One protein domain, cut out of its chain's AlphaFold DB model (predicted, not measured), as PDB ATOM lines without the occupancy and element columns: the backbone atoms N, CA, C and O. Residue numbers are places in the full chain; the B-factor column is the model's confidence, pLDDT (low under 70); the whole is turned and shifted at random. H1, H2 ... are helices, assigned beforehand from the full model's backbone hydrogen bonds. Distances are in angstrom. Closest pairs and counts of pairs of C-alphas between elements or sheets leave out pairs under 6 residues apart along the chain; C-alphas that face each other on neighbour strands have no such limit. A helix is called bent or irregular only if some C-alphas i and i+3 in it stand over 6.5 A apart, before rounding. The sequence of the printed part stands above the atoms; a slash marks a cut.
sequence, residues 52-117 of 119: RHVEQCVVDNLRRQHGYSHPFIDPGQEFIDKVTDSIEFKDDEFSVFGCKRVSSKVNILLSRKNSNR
ATOM      1  N   ARG A  52     -25.105  -1.102 -36.289       95.69
ATOM      2  CA  ARG A  52     -26.077  -0.050 -35.931       95.69
ATOM      3  C   ARG A  52     -27.515  -0.395 -36.340       95.69
ATOM      4  O   ARG A  52     -28.458  -0.133 -35.601       95.69
ATOM      5  N   HIS A  53     -27.700  -0.984 -37.521       97.81
ATOM      6  CA  HIS A  53     -29.030  -1.393 -37.986       97.81
ATOM      7  C   HIS A  53     -29.569  -2.580 -37.177       97.81
ATOM      8  O   HIS A  53     -30.766  -2.659 -36.910       97.81
ATOM      9  N   VAL A  54     -28.691  -3.495 -36.755       98.25
ATOM     10  CA  VAL A  54     -29.070  -4.609 -35.879       98.25
ATOM     11  C   VAL A  54     -29.501  -4.094 -34.505       98.25
ATOM     12  O   VAL A  54     -30.545  -4.525 -34.022       98.25
ATOM     13  N   GLU A  55     -28.792  -3.130 -33.914       98.25
ATOM     14  CA  GLU A  55     -29.196  -2.484 -32.653       98.25
ATOM     15  C   GLU A  55     -30.598  -1.868 -32.757       98.25
ATOM     16  O   GLU A  55     -31.449  -2.091 -31.894       98.25
ATOM     17  N   GLN A  56     -30.888  -1.162 -33.857       98.38
ATOM     18  CA  GLN A  56     -32.226  -0.621 -34.129       98.38
ATOM     19  C   GLN A  56     -33.284  -1.729 -34.191       98.38
ATOM     20  O   GLN A  56     -34.348  -1.601 -33.585       98.38
ATOM     21  N   CYS A  57     -32.983  -2.850 -34.850       98.50
ATOM     22  CA  CYS A  57     -33.871  -4.009 -34.868       98.50
ATOM     23  C   CYS A  57     -34.097  -4.610 -33.474       98.50
ATOM     24  O   CYS A  57     -35.209  -5.052 -33.187       98.50
ATOM     25  N   VAL A  58     -33.081  -4.645 -32.604       98.69
ATOM     26  CA  VAL A  58     -33.226  -5.110 -31.213       98.69
ATOM     27  C   VAL A  58     -34.170  -4.191 -30.442       98.69
ATOM     28  O   VAL A  58     -35.102  -4.668 -29.796       98.69
ATOM     29  N   VAL A  59     -33.974  -2.877 -30.549       98.56
ATOM     30  CA  VAL A  59     -34.824  -1.870 -29.902       98.56
ATOM     31  C   VAL A  59     -36.273  -1.985 -30.381       98.56
ATOM     32  O   VAL A  59     -37.195  -2.017 -29.562       98.56
ATOM     33  N   ASP A  60     -36.491  -2.106 -31.688       98.50
ATOM     34  CA  ASP A  60     -37.828  -2.266 -32.260       98.50
ATOM     35  C   ASP A  60     -38.480  -3.589 -31.859       98.50
ATOM     36  O   ASP A  60     -39.684  -3.632 -31.592       98.50
ATOM     37  N   ASN A  61     -37.695  -4.663 -31.755       98.44
ATOM     38  CA  ASN A  61     -38.170  -5.943 -31.254       98.44
ATOM     39  C   ASN A  61     -38.643  -5.834 -29.795       98.44
ATOM     40  O   ASN A  61     -39.760  -6.245 -29.481       98.44
ATOM     41  N   LEU A  62     -37.842  -5.205 -28.930       98.31
ATOM     42  CA  LEU A  62     -38.183  -4.970 -27.525       98.31
ATOM     43  C   LEU A  62     -39.460  -4.132 -27.373       98.31
ATOM     44  O   LEU A  62     -40.314  -4.467 -26.553       98.31
ATOM     45  N   ARG A  63     -39.637  -3.092 -28.196       97.81
ATOM     46  CA  ARG A  63     -40.859  -2.270 -28.188       97.81
ATOM     47  C   ARG A  63     -42.079  -3.052 -28.654       97.81
ATOM     48  O   ARG A  63     -43.073  -3.130 -27.940       97.81
ATOM     49  N   ARG A  64     -42.016  -3.611 -29.865       97.25
ATOM     50  CA  ARG A  64     -43.199  -4.134 -30.566       97.25
ATOM     51  C   ARG A  64     -43.592  -5.541 -30.131       97.25
ATOM     52  O   ARG A  64     -44.773  -5.854 -30.156       97.25
ATOM     53  N   GLN A  65     -42.626  -6.385 -29.765       96.56
ATOM     54  CA  GLN A  65     -42.885  -7.788 -29.409       96.56
ATOM     55  C   GLN A  65     -42.871  -8.038 -27.899       96.56
ATOM     56  O   GLN A  65     -43.482  -9.001 -27.447       96.56
ATOM     57  N   HIS A  66     -42.211  -7.177 -27.117       96.06
ATOM     58  CA  HIS A  66     -42.055  -7.368 -25.671       96.06
ATOM     59  C   HIS A  66     -42.620  -6.227 -24.813       96.06
ATOM     60  O   HIS A  66     -42.594  -6.331 -23.590       96.06
ATOM     61  N   GLY A  67     -43.155  -5.162 -25.419       96.19
ATOM     62  CA  GLY A  67     -43.852  -4.094 -24.699       96.19
ATOM     63  C   GLY A  67     -42.949  -3.153 -23.896       96.19
ATOM     64  O   GLY A  67     -43.450  -2.368 -23.091       96.19
ATOM     65  N   TYR A  68     -41.629  -3.183 -24.108       96.44
ATOM     66  CA  TYR A  68     -40.725  -2.247 -23.444       96.44
ATOM     67  C   TYR A  68     -40.925  -0.839 -24.010       96.44
ATOM     68  O   TYR A  68     -40.498  -0.537 -25.122       96.44
ATOM     69  N   SER A  69     -41.559   0.042 -23.229       96.50
ATOM     70  CA  SER A  69     -41.794   1.441 -23.629       96.50
ATOM     71  C   SER A  69     -40.486   2.234 -23.743       96.50
ATOM     72  O   SER A  69     -40.326   3.050 -24.650       96.50
ATOM     73  N   HIS A  70     -39.510   1.932 -22.878       96.62
ATOM     74  CA  HIS A  70     -38.193   2.572 -22.860       96.62
ATOM     75  C   HIS A  70     -37.065   1.520 -22.877       96.62
ATOM     76  O   HIS A  70     -36.415   1.330 -21.851       96.62
ATOM     77  N   PRO A  71     -36.789   0.857 -24.023       96.31
ATOM     78  CA  PRO A  71     -35.820  -0.245 -24.109       96.31
ATOM     79  C   PRO A  71     -34.412   0.097 -23.608       96.31
ATOM     80  O   PRO A  71     -33.719  -0.755 -23.061       96.31
ATOM     81  N   PHE A  72     -34.001   1.356 -23.776       96.88
ATOM     82  CA  PHE A  72     -32.706   1.868 -23.322       96.88
ATOM     83  C   PHE A  72     -32.607   2.037 -21.799       96.88
ATOM     84  O   PHE A  72     -31.500   2.134 -21.280       96.88
ATOM     85  N   ILE A  73     -33.740   2.058 -21.087       96.19
ATOM     86  CA  ILE A  73     -33.813   2.128 -19.619       96.19
ATOM     87  C   ILE A  73     -34.043   0.723 -19.049       96.19
ATOM     88  O   ILE A  73     -33.286   0.262 -18.203       96.19
ATOM     89  N   ASP A  74     -35.059   0.024 -19.554       93.19
ATOM     90  CA  ASP A  74     -35.353  -1.377 -19.248       93.19
ATOM     91  C   ASP A  74     -35.697  -2.077 -20.574       93.19
ATOM     92  O   ASP A  74     -36.627  -1.632 -21.252       93.19
ATOM     93  N   PRO A  75     -34.946  -3.109 -21.008       94.38
ATOM     94  CA  PRO A  75     -33.909  -3.835 -20.273       94.38
ATOM     95  C   PRO A  75     -32.537  -3.151 -20.160       94.38
ATOM     96  O   PRO A  75     -31.698  -3.706 -19.446       94.38
ATOM     97  N   GLY A  76     -32.321  -2.005 -20.814       96.62
ATOM     98  CA  GLY A  76     -31.092  -1.209 -20.733       96.62
ATOM     99  C   GLY A  76     -30.164  -1.365 -21.945       96.62
ATOM    100  O   GLY A  76     -30.249  -2.355 -22.676       96.62
ATOM    101  N   GLN A  77     -29.244  -0.411 -22.134       97.62
ATOM    102  CA  GLN A  77     -28.243  -0.443 -23.215       97.62
ATOM    103  C   GLN A  77     -27.392  -1.722 -23.194       97.62
ATOM    104  O   GLN A  77     -27.248  -2.368 -24.224       97.62
ATOM    105  N   GLU A  78     -26.929  -2.164 -22.019       97.50
ATOM    106  CA  GLU A  78     -26.119  -3.387 -21.883       97.50
ATOM    107  C   GLU A  78     -26.835  -4.627 -22.446       97.50
ATOM    108  O   GLU A  78     -26.224  -5.504 -23.058       97.50
ATOM    109  N   PHE A  79     -28.159  -4.709 -22.277       97.62
ATOM    110  CA  PHE A  79     -28.935  -5.800 -22.854       97.62
ATOM    111  C   PHE A  79     -28.997  -5.700 -24.382       97.62
ATOM    112  O   PHE A  79     -28.871  -6.719 -25.061       97.62
ATOM    113  N   ILE A  80     -29.189  -4.492 -24.919       98.38
ATOM    114  CA  ILE A  80     -29.228  -4.240 -26.365       98.38
ATOM    115  C   ILE A  80     -27.886  -4.613 -27.002       98.38
ATOM    116  O   ILE A  80     -27.875  -5.350 -27.992       98.38
ATOM    117  N   ASP A  81     -26.776  -4.191 -26.397       97.94
ATOM    118  CA  ASP A  81     -25.419  -4.512 -26.850       97.94
ATOM    119  C   ASP A  81     -25.196  -6.022 -26.824       97.94
ATOM    120  O   ASP A  81     -24.838  -6.620 -27.834       97.94
ATOM    121  N   LYS A  82     -25.553  -6.682 -25.718       97.94
ATOM    122  CA  LYS A  82     -25.419  -8.135 -25.574       97.94
ATOM    123  C   LYS A  82     -26.217  -8.926 -26.611       97.94
ATOM    124  O   LYS A  82     -25.761  -9.974 -27.070       97.94
ATOM    125  N   VAL A  83     -27.426  -8.480 -26.961       98.12
ATOM    126  CA  VAL A  83     -28.203  -9.113 -28.038       98.12
ATOM    127  C   VAL A  83     -27.516  -8.876 -29.378       98.12
ATOM    128  O   VAL A  83     -27.359  -9.830 -30.141       98.12
ATOM    129  N   THR A  84     -27.102  -7.641 -29.653       97.75
ATOM    130  CA  THR A  84     -26.448  -7.249 -30.906       97.75
ATOM    131  C   THR A  84     -25.157  -8.035 -31.118       97.75
ATOM    132  O   THR A  84     -25.004  -8.664 -32.158       97.75
ATOM    133  N   ASP A  85     -24.295  -8.118 -30.107       96.31
ATOM    134  CA  ASP A  85     -23.027  -8.858 -30.137       96.31
ATOM    135  C   ASP A  85     -23.222 -10.379 -30.253       96.31
ATOM    136  O   ASP A  85     -22.307 -11.114 -30.611       96.31
ATOM    137  N   SER A  86     -24.429 -10.883 -29.977       96.62
ATOM    138  CA  SER A  86     -24.764 -12.299 -30.169       96.62
ATOM    139  C   SER A  86     -25.158 -12.656 -31.611       96.62
ATOM    140  O   SER A  86     -25.434 -13.835 -31.895       96.62
ATOM    141  N   ILE A  87     -25.255 -11.655 -32.492       97.19
ATOM    142  CA  ILE A  87     -25.502 -11.805 -33.927       97.19
ATOM    143  C   ILE A  87     -24.172 -12.015 -34.650       97.19
ATOM    144  O   ILE A  87     -23.142 -11.474 -34.277       97.19
ATOM    145  N   GLU A  88     -24.206 -12.836 -35.694       96.88
ATOM    146  CA  GLU A  88     -23.036 -13.136 -36.511       96.88
ATOM    147  C   GLU A  88     -22.790 -12.013 -37.525       96.88
ATOM    148  O   GLU A  88     -23.692 -11.665 -38.303       96.88
ATOM    149  N   PHE A  89     -21.571 -11.475 -37.519       96.19
ATOM    150  CA  PHE A  89     -21.090 -10.465 -38.456       96.19
ATOM    151  C   PHE A  89     -19.949 -11.032 -39.297       96.19
ATOM    152  O   PHE A  89     -19.127 -11.809 -38.820       96.19
ATOM    153  N   LYS A  90     -19.923 -10.646 -40.568       94.94
ATOM    154  CA  LYS A  90     -18.832 -10.904 -41.492       94.94
ATOM    155  C   LYS A  90     -17.897  -9.699 -41.488       94.94
ATOM    156  O   LYS A  90     -18.372  -8.570 -41.627       94.94
ATOM    157  N   ASP A  91     -16.602  -9.972 -41.344       90.56
ATOM    158  CA  ASP A  91     -15.524  -8.974 -41.317       90.56
ATOM    159  C   ASP A  91     -15.765  -7.859 -40.273       90.56
ATOM    160  O   ASP A  91     -15.356  -6.721 -40.465       90.56
ATOM    161  N   ASP A  92     -16.498  -8.182 -39.196       86.38
ATOM    162  CA  ASP A  92     -16.995  -7.258 -38.160       86.38
ATOM    163  C   ASP A  92     -17.792  -6.038 -38.670       86.38
ATOM    164  O   ASP A  92     -18.091  -5.113 -37.913       86.38
ATOM    165  N   GLU A  93     -18.221  -6.048 -39.936       89.06
ATOM    166  CA  GLU A  93     -18.870  -4.899 -40.578       89.06
ATOM    167  C   GLU A  93     -20.365  -5.149 -40.839       89.06
ATOM    168  O   GLU A  93     -21.217  -4.306 -40.531       89.06
ATOM    169  N   PHE A  94     -20.712  -6.335 -41.357       95.81
ATOM    170  CA  PHE A  94     -22.067  -6.636 -41.837       95.81
ATOM    171  C   PHE A  94     -22.647  -7.902 -41.229       95.81
ATOM    172  O   PHE A  94     -22.006  -8.946 -41.198       95.81
ATOM    173  N   SER A  95     -23.906  -7.849 -40.802       97.31
ATOM    174  CA  SER A  95     -24.603  -9.024 -40.292       97.31
ATOM    175  C   SER A  95     -24.827 -10.050 -41.400       97.31
ATOM    176  O   SER A  95     -25.417  -9.737 -42.437       97.31
ATOM    177  N   VAL A  96     -24.447 -11.303 -41.138       96.69
ATOM    178  CA  VAL A  96     -24.593 -12.419 -42.089       96.69
ATOM    179  C   VAL A  96     -26.063 -12.677 -42.442       96.69
ATOM    180  O   VAL A  96     -26.386 -13.046 -43.568       96.69
ATOM    181  N   PHE A  97     -26.975 -12.464 -41.489       96.31
ATOM    182  CA  PHE A  97     -28.406 -12.762 -41.644       96.31
ATOM    183  C   PHE A  97     -29.312 -11.537 -41.457       96.31
ATOM    184  O   PHE A  97     -30.533 -11.688 -41.332       96.31
ATOM    185  N   GLY A  98     -28.733 -10.337 -41.384       96.94
ATOM    186  CA  GLY A  98     -29.449  -9.128 -40.989       96.94
ATOM    187  C   GLY A  98     -30.205  -9.318 -39.667       96.94
ATOM    188  O   GLY A  98     -29.751  -9.992 -38.743       96.94
ATOM    189  N   CYS A  99     -31.423  -8.784 -39.589       98.12
ATOM    190  CA  CYS A  99     -32.225  -8.833 -38.364       98.12
ATOM    191  C   CYS A  99     -33.008 -10.141 -38.160       98.12
ATOM    192  O   CYS A  99     -33.735 -10.276 -37.175       98.12
ATOM    193  N   LYS A 100     -32.859 -11.133 -39.051       97.62
ATOM    194  CA  LYS A 100     -33.676 -12.360 -39.050       97.62
ATOM    195  C   LYS A 100     -33.641 -13.114 -37.718       97.62
ATOM    196  O   LYS A 100     -34.650 -13.671 -37.298       97.62
ATOM    197  N   ARG A 101     -32.480 -13.151 -37.056       97.00
ATOM    198  CA  ARG A 101     -32.264 -13.912 -35.811       97.00
ATOM    199  C   ARG A 101     -32.466 -13.088 -34.534       97.00
ATOM    200  O   ARG A 101     -32.384 -13.657 -33.448       97.00
ATOM    201  N   VAL A 102     -32.756 -11.788 -34.644       98.19
ATOM    202  CA  VAL A 102     -32.860 -10.873 -33.493       98.19
ATOM    203  C   VAL A 102     -33.923 -11.339 -32.498       98.19
ATOM    204  O   VAL A 102     -33.600 -11.538 -31.332       98.19
ATOM    205  N   SER A 103     -35.151 -11.611 -32.952       98.00
ATOM    206  CA  SER A 103     -36.252 -12.037 -32.066       98.00
ATOM    207  C   SER A 103     -35.895 -13.295 -31.260       98.00
ATOM    208  O   SER A 103     -36.073 -13.341 -30.044       98.00
ATOM    209  N   SER A 104     -35.294 -14.306 -31.897       97.69
ATOM    210  CA  SER A 104     -34.858 -15.523 -31.200       97.69
ATOM    211  C   SER A 104     -33.797 -15.236 -30.130       97.69
ATOM    212  O   SER A 104     -33.858 -15.805 -29.041       97.69
ATOM    213  N   LYS A 105     -32.839 -14.342 -30.408       97.81
ATOM    214  CA  LYS A 105     -31.794 -13.958 -29.444       97.81
ATOM    215  C   LYS A 105     -32.360 -13.159 -28.272       97.81
ATOM    216  O   LYS A 105     -32.028 -13.472 -27.129       97.81
ATOM    217  N   VAL A 106     -33.249 -12.198 -28.540       98.06
ATOM    218  CA  VAL A 106     -33.954 -11.422 -27.507       98.06
ATOM    219  C   VAL A 106     -34.721 -12.360 -26.575       98.06
ATOM    220  O   VAL A 106     -34.514 -12.313 -25.366       98.06
ATOM    221  N   ASN A 107     -35.512 -13.288 -27.123       97.19
ATOM    222  CA  ASN A 107     -36.286 -14.264 -26.349       97.19
ATOM    223  C   ASN A 107     -35.424 -15.105 -25.394       97.19
ATOM    224  O   ASN A 107     -35.756 -15.263 -24.214       97.19
ATOM    225  N   ILE A 108     -34.298 -15.627 -25.891       96.44
ATOM    226  CA  ILE A 108     -33.378 -16.449 -25.093       96.44
ATOM    227  C   ILE A 108     -32.749 -15.616 -23.970       96.44
ATOM    228  O   ILE A 108     -32.673 -16.070 -22.826       96.44
ATOM    229  N   LEU A 109     -32.294 -14.399 -24.275       96.00
ATOM    230  CA  LEU A 109     -31.605 -13.550 -23.305       96.00
ATOM    231  C   LEU A 109     -32.558 -12.962 -22.256       96.00
ATOM    232  O   LEU A 109     -32.190 -12.916 -21.083       96.00
ATOM    233  N   LEU A 110     -33.786 -12.592 -22.634       95.44
ATOM    234  CA  LEU A 110     -34.825 -12.171 -21.686       95.44
ATOM    235  C   LEU A 110     -35.195 -13.301 -20.723       95.44
ATOM    236  O   LEU A 110     -35.217 -13.092 -19.511       95.44
ATOM    237  N   SER A 111     -35.407 -14.517 -21.237       93.06
ATOM    238  CA  SER A 111     -35.711 -15.691 -20.405       93.06
ATOM    239  C   SER A 111     -34.612 -15.955 -19.366       93.06
ATOM    240  O   SER A 111     -34.902 -16.180 -18.191       93.06
ATOM    241  N   ARG A 112     -33.336 -15.849 -19.768       90.75
ATOM    242  CA  ARG A 112     -32.187 -15.977 -18.855       90.75
ATOM    243  C   ARG A 112     -32.137 -14.858 -17.811       90.75
ATOM    244  O   ARG A 112     -31.891 -15.140 -16.642       90.75
ATOM    245  N   LYS A 113     -32.388 -13.604 -18.210       85.94
ATOM    246  CA  LYS A 113     -32.421 -12.445 -17.297       85.94
ATOM    247  C   LYS A 113     -33.488 -12.625 -16.213       85.94
ATOM    248  O   LYS A 113     -33.208 -12.388 -15.044       85.94
ATOM    249  N   ASN A 114     -34.673 -13.103 -16.592       83.81
ATOM    250  CA  ASN A 114     -35.775 -13.344 -15.659       83.81
ATOM    251  C   ASN A 114     -35.462 -14.466 -14.661       83.81
ATOM    252  O   ASN A 114     -35.797 -14.338 -13.489       83.81
ATOM    253  N   SER A 115     -34.777 -15.529 -15.095       82.00
ATOM    254  CA  SER A 115     -34.367 -16.627 -14.208       82.00
ATOM    255  C   SER A 115     -33.309 -16.220 -13.177       82.00
ATOM    256  O   SER A 115     -33.215 -16.851 -12.129       82.00
ATOM    257  N   ASN A 116     -32.507 -15.194 -13.471       76.38
ATOM    258  CA  ASN A 116     -31.419 -14.731 -12.605       76.38
ATOM    259  C   ASN A 116     -31.827 -13.576 -11.677       76.38
ATOM    260  O   ASN A 116     -30.991 -13.085 -10.919       76.38
ATOM    261  N   ARG A 117     -33.080 -13.104 -11.739       68.69
ATOM    262  CA  ARG A 117     -33.566 -12.042 -10.851       68.69
ATOM    263  C   ARG A 117     -33.839 -12.658  -9.464       68.69
ATOM    264  O   ARG A 117     -34.633 -13.598  -9.394       68.69
TER     265      ARG A 117
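AT A GLANCE: This is residues 52 to 117 of the 119 residues of an uncharacterized protein of Euroglyphus maynei (UniProt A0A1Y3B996). Three helices cross one another steeply, their centres making a triangle in which each helix touches the other two. A loop reaches away at one end, its tip at Asp 91 tied by a short antiparallel pairing, and at the other end the last turns of H3 run on past the contacts with H1 and H2. The printed part has 66 residues with three named helices in the order H1, H2, H3 and no named strand; its class is all helix. It is compact, with a radius of gyration of the C-alphas of 11.5 A, yet elongated in outline, spanning 35 by 22 by 18 A.

IN THESE COORDINATES: Start with the longest helix, H3, residues 98 to 115. Find C-alpha 98 at (-29.449, -9.128, -40.989); from there the helix runs 28.2 A to C-alpha 115 at (-34.367, -16.627, -14.208), with a kink of 28 degrees near residue 105. H1, residues 52 to 66, begins at C-alpha 52 at (-26.077, -0.050, -35.931) and is 20.3 A long. H2, residues 72 to 85, measures 16.0 A. H2 and H3 are irregular: C-alphas 74 and 77 are 8.2 A apart, and C-alphas 98 and 101 are 7.6 A apart.

HOW THE PARTS SIT: The helix packing is mostly crossed, the helices standing at steep tilts to one another. Look first at residues 98 to 106, with which alone H3 touches H1; the closest C-alphas are those of Val 54 and Cys 99, 5.8 A apart. H1 and H3 run the same way at a steep tilt of 54 degrees. H3 touches H2 with residues 102 to 109 alone, and H2 takes part with residues 83 to 84 alone. Their closest C-alphas, those of Val 83 and Lys 105, are 6.2 A apart, and the two helices run opposite ways at a steep tilt of 57 degrees. H1 touches H2 with residues 54 to 59 alone; the closest C-alphas are those of Glu 55 and Thr 84, 5.8 A apart. These two run opposite ways at a steep tilt of 51 degrees. In H1 every O i to N i+4 pair is within hydrogen-bond range; in H2 it is 6 of 10 and in H3 11 of 14.

THE WHOLE: The two C-alphas farthest apart are those of Asp 91 and Arg 117, at 35.5 A. The printed part has no cut. The link from H1 to H2 is tight, and that from H2 to H3, residues 86 to 97, is long; in it residues 89 to 90 pair antiparallel with residues 94 to 95. The mean pLDDT of the printed part is 95.2, and residue 117 is under 70.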